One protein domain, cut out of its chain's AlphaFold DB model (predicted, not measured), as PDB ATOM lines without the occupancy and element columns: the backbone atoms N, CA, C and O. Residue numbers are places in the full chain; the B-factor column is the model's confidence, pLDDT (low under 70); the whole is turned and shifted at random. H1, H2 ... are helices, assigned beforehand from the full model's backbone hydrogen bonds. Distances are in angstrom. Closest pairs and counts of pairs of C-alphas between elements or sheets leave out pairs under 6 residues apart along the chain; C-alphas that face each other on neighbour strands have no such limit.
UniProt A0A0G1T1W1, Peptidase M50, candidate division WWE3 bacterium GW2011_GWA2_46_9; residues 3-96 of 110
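Overview. This is residues 3 to 96 of the 110 residues of the protein "Peptidase M50" of candidate division WWE3 bacterium GW2011_GWA2_46_9 (UniProt A0A0G1T1W1). One long helix, H2, makes the long axis of a rod, and the shorter parts are set along it. At its first end the short H1 turns off at a corner, with residues 7 to 12 sticking out; at its last end H5 folds back side by side with it, with H3 nearby, and the long unnamed stretch 68 to 85 runs from H4 back along the rod to H5. The 94 printed residues hold five named helices, in the order H1, H2, H3, H4, H5, and no named strand; the class is all helix. The whole is loose, with a radius of gyration of the C-alphas of 15.6 A, and spans 52 by 21 by 18 A.

Arrangement. Start at H1, residues 3 to 8, which touches H2, residues 10 to 38, only at the corner by their link; the closest C-alphas, of Leu 5 and Phe 13, are 5.3 A apart. H2 is the hub and touches three helices. Look next at its residues 32 to 36, which touch H3, residues 42 to 45; the C-alphas of Ala 32 and Pro 43 are closest, at 5.2 A. H4, residues 59 to 67, is close to H2 but not clearly touching, with the C-alphas of Ala 17 and Leu 66 closest at 7.1 A. H4 is also close to H1 but not clearly touching, where the C-alphas of Ile 3 and Val 67 come closest, at 5.2 A. H5, residues 86 to 95, touches residues 31 to 38 of H2 at a shallow tilt of 16 degrees, opposite ways; the C-alphas of His 31 and Thr 93 are closest, at 5.6 A. H3 and H5 are apart. In the backbone of H2, H4 and H5 each O i to N i+4 pair is within hydrogen-bond range; in H1 1 of 2 is, and H3 is too short for such a pair.

Along the chain. Find C-alpha 3 at (270.130, 113.269, 280.020), where H1 begins. H2 runs 42.0 A from C-alpha 10 at (261.111, 111.755, 277.900) to C-alpha 38 at (276.407, 80.345, 301.300). H3 has four residues, Thr 42 to Ala 45. H4 is 12.3 A long, and H5, 13.9 A long, ends at C-alpha 95, at (279.442, 85.554, 289.386).

Size, cuts and confidence. The two C-alphas farthest apart are those of Gln 8 and Lys 84, 51.7 A. The printed part has no cut. The links H3 to H4, 13 residues, and H4 to H5, 18 residues, are long. The mean pLDDT of the printed part is 89.2; one residue, Ala 96, is under 70.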
ATOM      1  N   ILE A   3     270.888 112.039 279.767       87.19
ATOM      2  CA  ILE A   3     270.130 113.269 280.020       87.19
ATOM      3  C   ILE A   3     269.573 113.962 278.764       87.19
ATOM      4  O   ILE A   3     268.551 114.630 278.850       87.19
ATOM      5  N   SER A   4     270.169 113.793 277.576       88.00
ATOM      6  CA  SER A   4     269.604 114.393 276.354       88.00
ATOM      7  C   SER A   4     268.303 113.708 275.932       88.00
ATOM      8  O   SER A   4     267.442 114.354 275.333       88.00
ATOM      9  N   LEU A   5     268.122 112.431 276.295       89.31
ATOM     10  CA  LEU A   5     266.872 111.712 276.062       89.31
ATOM     11  C   LEU A   5     265.719 112.317 276.863       89.31
ATOM     12  O   LEU A   5     264.596 112.270 276.387       89.31
ATOM     13  N   LEU A   6     265.976 112.949 278.014       90.44
ATOM     14  CA  LEU A   6     264.928 113.614 278.792       90.44
ATOM     15  C   LEU A   6     264.208 114.699 277.975       90.44
ATOM     16  O   LEU A   6     262.993 114.833 278.073       90.44
ATOM     17  N   PHE A   7     264.949 115.442 277.147       94.31
ATOM     18  CA  PHE A   7     264.403 116.536 276.340       94.31
ATOM     19  C   PHE A   7     263.935 116.089 274.949       94.31
ATOM     20  O   PHE A   7     263.036 116.701 274.383       94.31
ATOM     21  N   GLN A   8     264.535 115.033 274.392       94.88
ATOM     22  CA  GLN A   8     264.205 114.528 273.052       94.88
ATOM     23  C   GLN A   8     263.076 113.492 273.066       94.88
ATOM     24  O   GLN A   8     262.217 113.485 272.189       94.88
ATOM     25  N   ASN A   9     263.098 112.585 274.043       95.12
ATOM     26  CA  ASN A   9     262.145 111.494 274.194       95.12
ATOM     27  C   ASN A   9     262.003 111.131 275.687       95.12
ATOM     28  O   ASN A   9     262.608 110.158 276.160       95.12
ATOM     29  N   PRO A  10     261.218 111.915 276.451       93.44
ATOM     30  CA  PRO A  10     261.111 111.755 277.900       93.44
ATOM     31  C   PRO A  10     260.598 110.370 278.303       93.44
ATOM     32  O   PRO A  10     261.007 109.842 279.335       93.44
ATOM     33  N   MET A  11     259.756 109.742 277.474       95.00
ATOM     34  CA  MET A  11     259.275 108.381 277.717       95.00
ATOM     35  C   MET A  11     260.434 107.377 277.709       95.00
ATOM     36  O   MET A  11     260.593 106.611 278.659       95.00
ATOM     37  N   LEU A  12     261.287 107.419 276.680       93.25
ATOM     38  CA  LEU A  12     262.454 106.539 276.589       93.25
ATOM     39  C   LEU A  12     263.422 106.764 277.758       93.25
ATOM     40  O   LEU A  12     263.941 105.798 278.316       93.25
ATOM     41  N   PHE A  13     263.635 108.020 278.161       93.50
ATOM     42  CA  PHE A  13     264.461 108.336 279.326       93.50
ATOM     43  C   PHE A  13     263.921 107.686 280.606       93.50
ATOM     44  O   PHE A  13     264.678 107.021 281.313       93.50
ATOM     45  N   LEU A  14     262.621 107.825 280.886       92.88
ATOM     46  CA  LEU A  14     261.998 107.239 282.077       92.88
ATOM     47  C   LEU A  14     262.053 105.707 282.062       92.88
ATOM     48  O   LEU A  14     262.357 105.098 283.089       92.88
ATOM     49  N   MET A  15     261.819 105.080 280.906       94.69
ATOM     50  CA  MET A  15     261.916 103.624 280.757       94.69
ATOM     51  C   MET A  15     263.341 103.118 281.008       94.69
ATOM     52  O   MET A  15     263.528 102.142 281.736       94.69
ATOM     53  N   LEU A  16     264.348 103.789 280.443       91.69
ATOM     54  CA  LEU A  16     265.753 103.439 280.658       91.69
ATOM     55  C   LEU A  16     266.172 103.656 282.111       91.69
ATOM     56  O   LEU A  16     266.754 102.754 282.709       91.69
ATOM     57  N   ALA A  17     265.836 104.806 282.700       91.44
ATOM     58  CA  ALA A  17     266.134 105.098 284.100       91.44
ATOM     59  C   ALA A  17     265.505 104.052 285.034       91.44
ATOM     60  O   ALA A  17     266.190 103.510 285.902       91.44
ATOM     61  N   GLY A  18     264.231 103.705 284.817       93.38
ATOM     62  CA  GLY A  18     263.545 102.660 285.577       93.38
ATOM     63  C   GLY A  18     264.195 101.283 285.409       93.38
ATOM     64  O   GLY A  18     264.444 100.594 286.397       93.38
ATOM     65  N   THR A  19     264.543 100.909 284.174       93.62
ATOM     66  CA  THR A  19     265.208  99.630 283.875       93.62
ATOM     67  C   THR A  19     266.577  99.539 284.545       93.62
ATOM     68  O   THR A  19     266.898  98.510 285.130       93.62
ATOM     69  N   LEU A  20     267.373 100.612 284.518       91.75
ATOM     70  CA  LEU A  20     268.684 100.665 285.171       91.75
ATOM     71  C   LEU A  20     268.566 100.545 286.691       91.75
ATOM     72  O   LEU A  20     269.293  99.763 287.299       91.75
ATOM     73  N   ILE A  21     267.614 101.261 287.293       92.75
ATOM     74  CA  ILE A  21     267.330 101.179 288.731       92.75
ATOM     75  C   ILE A  21     266.992  99.742 289.134       92.75
ATOM     76  O   ILE A  21     267.573  99.213 290.084       92.75
ATOM     77  N   VAL A  22     266.078  99.095 288.405       94.19
ATOM     78  CA  VAL A  22     265.683  97.707 288.679       94.19
ATOM     79  C   VAL A  22     266.854  96.754 288.447       94.19
ATOM     80  O   VAL A  22     267.121  95.915 289.303       94.19
ATOM     81  N   SER A  23     267.587  96.912 287.344       91.50
ATOM     82  CA  SER A  23     268.732  96.068 286.990       91.50
ATOM     83  C   SER A  23     269.816  96.092 288.072       91.50
ATOM     84  O   SER A  23     270.204  95.035 288.563       91.50
ATOM     85  N   ILE A  24     270.228  97.281 288.532       91.38
ATOM     86  CA  ILE A  24     271.222  97.429 289.611       91.38
ATOM     87  C   ILE A  24     270.694  96.838 290.924       91.38
ATOM     88  O   ILE A  24     271.416  96.139 291.629       91.38
ATOM     89  N   SER A  25     269.418  97.070 291.239       93.25
ATOM     90  CA  SER A  25     268.816  96.547 292.472       93.25
ATOM     91  C   SER A  25     268.795  95.021 292.500       93.25
ATOM     92  O   SER A  25     269.108  94.422 293.524       93.25
ATOM     93  N   VAL A  26     268.448  94.387 291.378       93.38
ATOM     94  CA  VAL A  26     268.444  92.925 291.241       93.38
ATOM     95  C   VAL A  26     269.871  92.370 291.230       93.38
ATOM     96  O   VAL A  26     270.112  91.340 291.857       93.38
ATOM     97  N   HIS A  27     270.815  93.059 290.581       90.81
ATOM     98  CA  HIS A  27     272.237  92.703 290.545       90.81
ATOM     99  C   HIS A  27     272.831  92.614 291.961       90.81
ATOM    100  O   HIS A  27     273.303  91.558 292.383       90.81
ATOM    101  N   GLU A  28     272.728  93.692 292.737       92.19
ATOM    102  CA  GLU A  28     273.252  93.748 294.108       92.19
ATOM    103  C   GLU A  28     272.476  92.825 295.059       92.19
ATOM    104  O   GLU A  28     273.063  92.154 295.914       92.19
ATOM    105  N   PHE A  29     271.155  92.708 294.883       93.94
ATOM    106  CA  PHE A  29     270.360  91.730 295.624       93.94
ATOM    107  C   PHE A  29     270.851  90.297 295.393       93.94
ATOM    108  O   PHE A  29     270.934  89.535 296.356       93.94
ATOM    109  N   ALA A  30     271.191  89.916 294.159       91.19
ATOM    110  CA  ALA A  30     271.678  88.573 293.858       91.19
ATOM    111  C   ALA A  30     272.998  88.279 294.587       91.19
ATOM    112  O   ALA A  30     273.126  87.217 295.199       91.19
ATOM    113  N   HIS A  31     273.929  89.239 294.614       90.62
ATOM    114  CA  HIS A  31     275.151  89.138 295.416       90.62
ATOM    115  C   HIS A  31     274.839  88.926 296.904       90.62
ATOM    116  O   HIS A  31     275.326  87.967 297.509       90.62
ATOM    117  N   ALA A  32     273.966  89.759 297.484       91.88
ATOM    118  CA  ALA A  32     273.568  89.653 298.890       91.88
ATOM    119  C   ALA A  32     272.868  88.327 299.216       91.88
ATOM    120  O   ALA A  32     273.127  87.718 300.257       91.88
ATOM    121  N   TYR A  33     271.975  87.880 298.336       93.06
ATOM    122  CA  TYR A  33     271.204  86.658 298.510       93.06
ATOM    123  C   TYR A  33     272.094  85.417 298.452       93.06
ATOM    124  O   TYR A  33     271.972  84.544 299.313       93.06
ATOM    125  N   ILE A  34     273.006  85.345 297.477       90.88
ATOM    126  CA  ILE A  34     273.923  84.212 297.334       90.88
ATOM    127  C   ILE A  34     274.904  84.151 298.506       90.88
ATOM    128  O   ILE A  34     275.025  83.084 299.103       90.88
ATOM    129  N   ALA A  35     275.521  85.267 298.902       89.44
ATOM    130  CA  ALA A  35     276.404  85.303 300.073       89.44
ATOM    131  C   ALA A  35     275.677  84.838 301.350       89.44
ATOM    132  O   ALA A  35     276.155  83.940 302.046       89.44
ATOM    133  N   ASN A  36     274.458  85.340 301.587       91.81
ATOM    134  CA  ASN A  36     273.630  84.898 302.710       91.81
ATOM    135  C   ASN A  36     273.261  83.409 302.632       91.81
ATOM    136  O   ASN A  36     273.218  82.726 303.653       91.81
ATOM    137  N   LYS A  37     273.008  82.879 301.432       89.81
ATOM    138  CA  LYS A  37     272.710  81.453 301.234       89.81
ATOM    139  C   LYS A  37     273.941  80.560 301.437       89.81
ATOM    140  O   LYS A  37     273.790  79.423 301.876       89.81
ATOM    141  N   LEU A  38     275.137  81.058 301.124       88.38
ATOM    142  CA  LEU A  38     276.407  80.345 301.300       88.38
ATOM    143  C   LEU A  38     276.929  80.378 302.745       88.38
ATOM    144  O   LEU A  38     277.873  79.653 303.056       88.38
ATOM    145  N   GLY A  39     276.277  81.144 303.624       88.94
ATOM    146  CA  GLY A  39     276.506  81.118 305.068       88.94
ATOM    147  C   GLY A  39     276.930  82.451 305.677       88.94
ATOM    148  O   GLY A  39     277.009  82.526 306.897       88.94
ATOM    149  N   ASP A  40     277.160  83.494 304.875       92.12
ATOM    150  CA  ASP A  40     277.569  84.804 305.386       92.12
ATOM    151  C   ASP A  40     276.360  85.650 305.841       92.12
ATOM    152  O   ASP A  40     275.579  86.112 305.006       92.12
ATOM    153  N   PRO A  41     276.183  85.914 307.150       93.81
ATOM    154  CA  PRO A  41     275.062  86.712 307.642       93.81
ATOM    155  C   PRO A  41     275.212  88.220 307.363       93.81
ATOM    156  O   PRO A  41     274.247  88.969 307.556       93.81
ATOM    157  N   THR A  42     276.382  88.687 306.911       93.56
ATOM    158  CA  THR A  42     276.724  90.114 306.778       93.56
ATOM    159  C   THR A  42     275.764  90.888 305.860       93.56
ATOM    160  O   THR A  42     275.218  91.907 306.302       93.56
ATOM    161  N   PRO A  43     275.435  90.427 304.632       93.12
ATOM    162  CA  PRO A  43     274.504  91.138 303.754       93.12
ATOM    163  C   PRO A  43     273.102  91.262 304.349       93.12
ATOM    164  O   PRO A  43     272.430  92.281 304.166       93.12
ATOM    165  N   LYS A  44     272.649  90.243 305.087       93.69
ATOM    166  CA  LYS A  44     271.340  90.255 305.748       93.69
ATOM    167  C   LYS A  44     271.321  91.221 306.927       93.69
ATOM    168  O   LYS A  44     270.372  91.994 307.037       93.69
ATOM    169  N   ALA A  45     272.369  91.231 307.751       94.81
ATOM    170  CA  ALA A  45     272.514  92.170 308.865       94.81
ATOM    171  C   ALA A  45     272.555  93.635 308.393       94.81
ATOM    172  O   ALA A  45     271.989  94.513 309.037       94.81
ATOM    173  N   MET A  46     273.139  93.897 307.220       94.25
ATOM    174  CA  MET A  46     273.131  95.218 306.579       94.25
ATOM    175  C   MET A  46     271.807  95.571 305.874       94.25
ATOM    176  O   MET A  46     271.719  96.619 305.231       94.25
ATOM    177  N   GLY A  47     270.797  94.696 305.921       94.38
ATOM    178  CA  GLY A  47     269.515  94.906 305.246       94.38
ATOM    179  C   GLY A  47     269.603  94.875 303.716       94.38
ATOM    180  O   GLY A  47     268.764  95.476 303.049       94.38
ATOM    181  N   ARG A  48     270.612  94.203 303.143       94.88
ATOM    182  CA  ARG A  48     270.834  94.120 301.686       94.88
ATOM    183  C   ARG A  48     270.115  92.950 301.019       94.88
ATOM    184  O   ARG A  48     269.951  92.953 299.806       94.88
ATOM    185  N   VAL A  49     269.624  91.971 301.778       94.25
ATOM    186  CA  VAL A  49     268.791  90.877 301.238       94.25
ATOM    187  C   VAL A  49     267.346  91.368 301.062       94.25
ATOM    188  O   VAL A  49     266.430  90.975 301.778       94.25
ATOM    189  N   THR A  50     267.153  92.304 300.136       94.88
ATOM    190  CA  THR A  50     265.871  92.937 299.801       94.88
ATOM    191  C   THR A  50     265.873  93.370 298.338       94.88
ATOM    192  O   THR A  50     266.931  93.660 297.800       94.88
ATOM    193  N   LEU A  51     264.712  93.464 297.689       93.25
ATOM    194  CA  LEU A  51     264.593  94.048 296.343       93.25
ATOM    195  C   LEU A  51     264.361  95.568 296.371       93.25
ATOM    196  O   LEU A  51     264.162  96.176 295.325       93.25
ATOM    197  N   ASN A  52     264.369  96.192 297.554       95.12
ATOM    198  CA  ASN A  52     264.204  97.636 297.689       95.12
ATOM    199  C   ASN A  52     265.385  98.384 297.032       95.12
ATOM    200  O   ASN A  52     266.497  98.310 297.561       95.12
ATOM    201  N   PRO A  53     265.165  99.181 295.967       92.88
ATOM    202  CA  PRO A  53     266.246  99.884 295.277       92.88
ATOM    203  C   PRO A  53     267.056 100.816 296.171       92.88
ATOM    204  O   PRO A  53     268.257 100.981 295.985       92.88
ATOM    205  N   LYS A  54     266.435 101.386 297.208       94.94
ATOM    206  CA  LYS A  54     267.125 102.277 298.154       94.94
ATOM    207  C   LYS A  54     268.250 101.575 298.922       94.94
ATOM    208  O   LYS A  54     269.151 102.244 299.416       94.94
ATOM    209  N   ALA A  55     268.201 100.248 299.043       92.88
ATOM    210  CA  ALA A  55     269.257  99.470 299.684       92.88
ATOM    211  C   ALA A  55     270.481  99.261 298.772       92.88
ATOM    212  O   ALA A  55     271.557  98.943 299.279       92.88
ATOM    213  N   HIS A  56     270.325  99.458 297.460       94.44
ATOM    214  CA  HIS A  56     271.283  99.053 296.422       94.44
ATOM    215  C   HIS A  56     271.774 100.191 295.546       94.44
ATOM    216  O   HIS A  56     272.788 100.051 294.877       94.44
ATOM    217  N   LEU A  57     271.078 101.321 295.532       94.31
ATOM    218  CA  LEU A  57     271.484 102.488 294.767       94.31
ATOM    219  C   LEU A  57     272.355 103.411 295.612       94.31
ATOM    220  O   LEU A  57     272.009 103.756 296.745       94.31
ATOM    221  N   ASP A  58     273.470 103.844 295.031       93.56
ATOM    222  CA  ASP A  58     274.249 104.959 295.552       93.56
ATOM    223  C   ASP A  58     273.704 106.269 294.953       93.56
ATOM    224  O   ASP A  58     273.588 106.355 293.727       93.56
ATOM    225  N   PRO A  59     273.337 107.287 295.754       91.88
ATOM    226  CA  PRO A  59     272.775 108.529 295.224       91.88
ATOM    227  C   PRO A  59     273.700 109.255 294.238       91.88
ATOM    228  O   PRO A  59     273.218 109.790 293.240       91.88
ATOM    229  N   MET A  60     275.015 109.247 294.482       93.94
ATOM    230  CA  MET A  60     275.994 109.896 293.606       93.94
ATOM    231  C   MET A  60     276.207 109.072 292.335       93.94
ATOM    232  O   MET A  60     276.130 109.608 291.230       93.94
ATOM    233  N   GLY A  61     276.403 107.760 292.478       91.12
ATOM    234  CA  GLY A  61     276.554 106.844 291.349       91.12
ATOM    235  C   GLY A  61     275.327 106.839 290.435       91.12
ATOM    236  O   GLY A  61     275.463 106.906 289.216       91.12
ATOM    237  N   THR A  62     274.123 106.857 291.011       91.12
ATOM    238  CA  THR A  62     272.861 106.921 290.254       91.12
ATOM    239  C   THR A  62     272.709 108.262 289.536       91.12
ATOM    240  O   THR A  62     272.288 108.292 288.381       91.12
ATOM    241  N   LEU A  63     273.088 109.376 290.171       91.38
ATOM    242  CA  LEU A  63     273.066 110.692 289.529       91.38
ATOM    243  C   LEU A  63     274.023 110.747 288.329       91.38
ATOM    244  O   LEU A  63     273.628 111.180 287.245       91.38
ATOM    245  N   LEU A  64     275.259 110.272 288.502       90.31
ATOM    246  CA  LEU A  64     276.240 110.205 287.419       90.31
ATOM    247  C   LEU A  64     275.761 109.295 286.282       90.31
ATOM    248  O   LEU A  64     275.913 109.656 285.114       90.31
ATOM    249  N   LEU A  65     275.090 108.184 286.598       88.69
ATOM    250  CA  LEU A  65     274.541 107.282 285.586       88.69
ATOM    251  C   LEU A  65     273.526 107.997 284.685       88.69
ATOM    252  O   LEU A  65     273.554 107.835 283.466       88.69
ATOM    253  N   LEU A  66     272.662 108.830 285.270       87.81
ATOM    254  CA  LEU A  66     271.625 109.561 284.536       87.81
ATOM    255  C   LEU A  66     272.168 110.781 283.780       87.81
ATOM    256  O   LEU A  66     271.676 111.107 282.698       87.81
ATOM    257  N   VAL A  67     273.176 111.464 284.322       87.56
ATOM    258  CA  VAL A  67     273.719 112.691 283.719       87.56
ATOM    259  C   VAL A  67     274.840 112.374 282.737       87.56
ATOM    260  O   VAL A  67     274.780 112.773 281.574       87.56
ATOM    261  N   ALA A  68     275.846 111.632 283.192       85.38
ATOM    262  CA  ALA A  68     277.073 111.350 282.459       85.38
ATOM    263  C   ALA A  68     277.022 110.036 281.661       85.38
ATOM    264  O   ALA A  68     277.807 109.863 280.730       85.38
ATOM    265  N   GLY A  69     276.082 109.136 281.970       82.88
ATOM    266  CA  GLY A  69     275.965 107.826 281.318       82.88
ATOM    267  C   GLY A  69     276.864 106.740 281.917       82.88
ATOM    268  O   GLY A  69     276.902 105.634 281.386       82.88
ATOM    269  N   PHE A  70     277.566 107.032 283.016       84.50
ATOM    270  CA  PHE A  70     278.349 106.069 283.794       84.50
ATOM    271  C   PHE A  70     278.054 106.248 285.283       84.50
ATOM    272  O   PHE A  70     277.831 107.363 285.738       84.50
ATOM    273  N   GLY A  71     278.069 105.169 286.056       88.38
ATOM    274  CA  GLY A  71     277.771 105.215 287.483       88.38
ATOM    275  C   GLY A  71     277.901 103.844 288.128       88.38
ATOM    276  O   GLY A  71     278.272 102.876 287.465       88.38
ATOM    277  N   TRP A  72     277.603 103.763 289.420       89.38
ATOM    278  CA  TRP A  72     277.713 102.537 290.208       89.38
ATOM    279  C   TRP A  72     276.545 102.398 291.188       89.38
ATOM    280  O   TRP A  72     275.918 103.386 291.581       89.38
ATOM    281  N   GLY A  73     276.252 101.154 291.568       90.62
ATOM    282  CA  GLY A  73     275.386 100.835 292.698       90.62
ATOM    283  C   GLY A  73     276.136 100.940 294.025       90.62
ATOM    284  O   GLY A  73     277.351 101.124 294.072       90.62
ATOM    285  N   LYS A  74     275.410 100.810 295.129       90.50
ATOM    286  CA  LYS A  74     275.974 100.708 296.470       90.50
ATOM    287  C   LYS A  74     276.416  99.256 296.696       90.50
ATOM    288  O   LYS A  74     275.544  98.427 296.967       90.50
ATOM    289  N   PRO A  75     277.722  98.945 296.684       87.12
ATOM    290  CA  PRO A  75     278.194  97.565 296.699       87.12
ATOM    291  C   PRO A  75     277.754  96.819 297.961       87.12
ATOM    292  O   PRO A  75     277.609  97.404 299.050       87.12
ATOM    293  N   VAL A  76     277.534  95.517 297.806       87.94
ATOM    294  CA  VAL A  76     277.288  94.591 298.912       87.94
ATOM    295  C   VAL A  76     278.613  94.072 299.465       87.94
ATOM    296  O   VAL A  76     279.422  93.495 298.747       87.94
ATOM    297  N   MET A  77     278.812  94.250 300.770       87.69
ATOM    298  CA  MET A  77     279.933  93.638 301.481       87.69
ATOM    299  C   MET A  77     279.561  92.214 301.890       87.69
ATOM    300  O   MET A  77     278.440  91.973 302.345       87.69
ATOM    301  N   PHE A  78     280.512  91.300 301.758       86.81
ATOM    302  CA  PHE A  78     280.418  89.943 302.273       86.81
ATOM    303  C   PHE A  78     281.741  89.576 302.947       86.81
ATOM    304  O   PHE A  78     282.791  90.120 302.594       86.81
ATOM    305  N   ASP A  79     281.689  88.674 303.915       86.50
ATOM    306  CA  ASP A  79     282.847  88.179 304.646       86.50
ATOM    307  C   ASP A  79     283.131  86.717 304.242       86.50
ATOM    308  O   ASP A  79     282.365  85.804 304.581       86.50
ATOM    309  N   PRO A  80     284.237  86.462 303.509       82.31
ATOM    310  CA  PRO A  80     284.601  85.126 303.052       82.31
ATOM    311  C   PRO A  80     284.853  84.111 304.171       82.31
ATOM    312  O   PRO A  80     284.854  82.913 303.890       82.31
ATOM    313  N   THR A  81     285.101  84.550 305.408       87.25
ATOM    314  CA  THR A  81     285.407  83.654 306.538       87.25
ATOM    315  C   THR A  81     284.197  82.841 306.996       87.25
ATOM    316  O   THR A  81     284.373  81.752 307.539       87.25
ATOM    317  N   TYR A  82     282.978  83.311 306.712       86.75
ATOM    318  CA  TYR A  82     281.742  82.565 306.967       86.75
ATOM    319  C   TYR A  82     281.410  81.543 305.872       86.75
ATOM    320  O   TYR A  82     280.515  80.713 306.049       86.75
ATOM    321  N   LEU A  83     282.098  81.592 304.728       85.38
ATOM    322  CA  LEU A  83     281.821  80.708 303.599       85.38
ATOM    323  C   LEU A  83     282.445  79.328 303.825       85.38
ATOM    324  O   LEU A  83     283.601  79.209 304.230       85.38
ATOM    325  N   LYS A  84     281.703  78.268 303.487       81.62
ATOM    326  CA  LYS A  84     282.177  76.880 303.638       81.62
ATOM    327  C   LYS A  84     283.409  76.590 302.776       81.62
ATOM    328  O   LYS A  84     284.298  75.862 303.206       81.62
ATOM    329  N   ASN A  85     283.465  77.146 301.563       84.75
ATOM    330  CA  ASN A  85     284.599  77.033 300.647       84.75
ATOM    331  C   ASN A  85     285.005  78.422 300.127       84.75
ATOM    332  O   ASN A  85     284.640  78.774 299.004       84.75
ATOM    333  N   PRO A  86     285.804  79.210 300.873       79.12
ATOM    334  CA  PRO A  86     285.990  80.644 300.626       79.12
ATOM    335  C   PRO A  86     286.366  81.019 299.189       79.12
ATOM    336  O   PRO A  86     285.800  81.949 298.629       79.12
ATOM    337  N   LYS A  87     287.270  80.270 298.542       77.06
ATOM    338  CA  LYS A  87     287.683  80.546 297.150       77.06
ATOM    339  C   LYS A  87     286.561  80.296 296.136       77.06
ATOM    340  O   LYS A  87     286.355  81.097 295.230       77.06
ATOM    341  N   ARG A  88     285.850  79.175 296.283       81.50
ATOM    342  CA  ARG A  88     284.747  78.772 295.399       81.50
ATOM    343  C   ARG A  88     283.547  79.683 295.604       81.50
ATOM    344  O   ARG A  88     282.986  80.199 294.648       81.50
ATOM    345  N   ASP A  89     283.176  79.878 296.854       78.88
ATOM    346  CA  ASP A  89     281.952  80.553 297.256       78.88
ATOM    347  C   ASP A  89     282.064  82.069 297.037       78.88
ATOM    348  O   ASP A  89     281.088  82.697 296.629       78.88
ATOM    349  N   ALA A  90     283.264  82.648 297.172       74.44
ATOM    350  CA  ALA A  90     283.528  84.020 296.739       74.44
ATOM    351  C   ALA A  90     283.425  84.171 295.214       74.44
ATOM    352  O   ALA A  90     282.837  85.142 294.749       74.44
ATOM    353  N   ALA A  91     283.931  83.208 294.430       78.94
ATOM    354  CA  ALA A  91     283.779  83.225 292.972       78.94
ATOM    355  C   ALA A  91     282.309  83.076 292.544       78.94
ATOM    356  O   ALA A  91     281.846  83.738 291.624       78.94
ATOM    357  N   ILE A  92     281.539  82.242 293.240       76.81
ATOM    358  CA  ILE A  92     280.095  82.099 293.015       76.81
ATOM    359  C   ILE A  92     279.363  83.395 293.359       76.81
ATOM    360  O   ILE A  92     278.502  83.837 292.601       76.81
ATOM    361  N   THR A  93     279.721  84.009 294.483       74.12
ATOM    362  CA  THR A  93     279.140  85.280 294.910       74.12
ATOM    363  C   THR A  93     279.476  86.376 293.908       74.12
ATOM    364  O   THR A  93     278.578  87.119 293.548       74.12
ATOM    365  N   SER A  94     280.698  86.452 293.371       71.62
ATOM    366  CA  SER A  94     281.063  87.456 292.358       71.62
ATOM    367  C   SER A  94     280.435  87.205 290.980       71.62
ATOM    368  O   SER A  94     280.207  88.154 290.235       71.62
ATOM    369  N   ILE A  95     280.096  85.954 290.650       70.62
ATOM    370  CA  ILE A  95     279.442  85.554 289.386       70.62
ATOM    371  C   ILE A  95     277.907  85.528 289.511       70.62
ATOM    372  O   ILE A  95     277.221  85.299 288.518       70.62
ATOM    373  N   ALA A  96     277.348  85.804 290.696       64.31
ATOM    374  CA  ALA A  96     275.923  85.667 291.025       64.31
ATOM    375  C   ALA A  96     274.951  86.231 289.973       64.31
ATOM    376  O   ALA A  96     273.848  85.716 289.815       64.31
TER     377      ALA A  96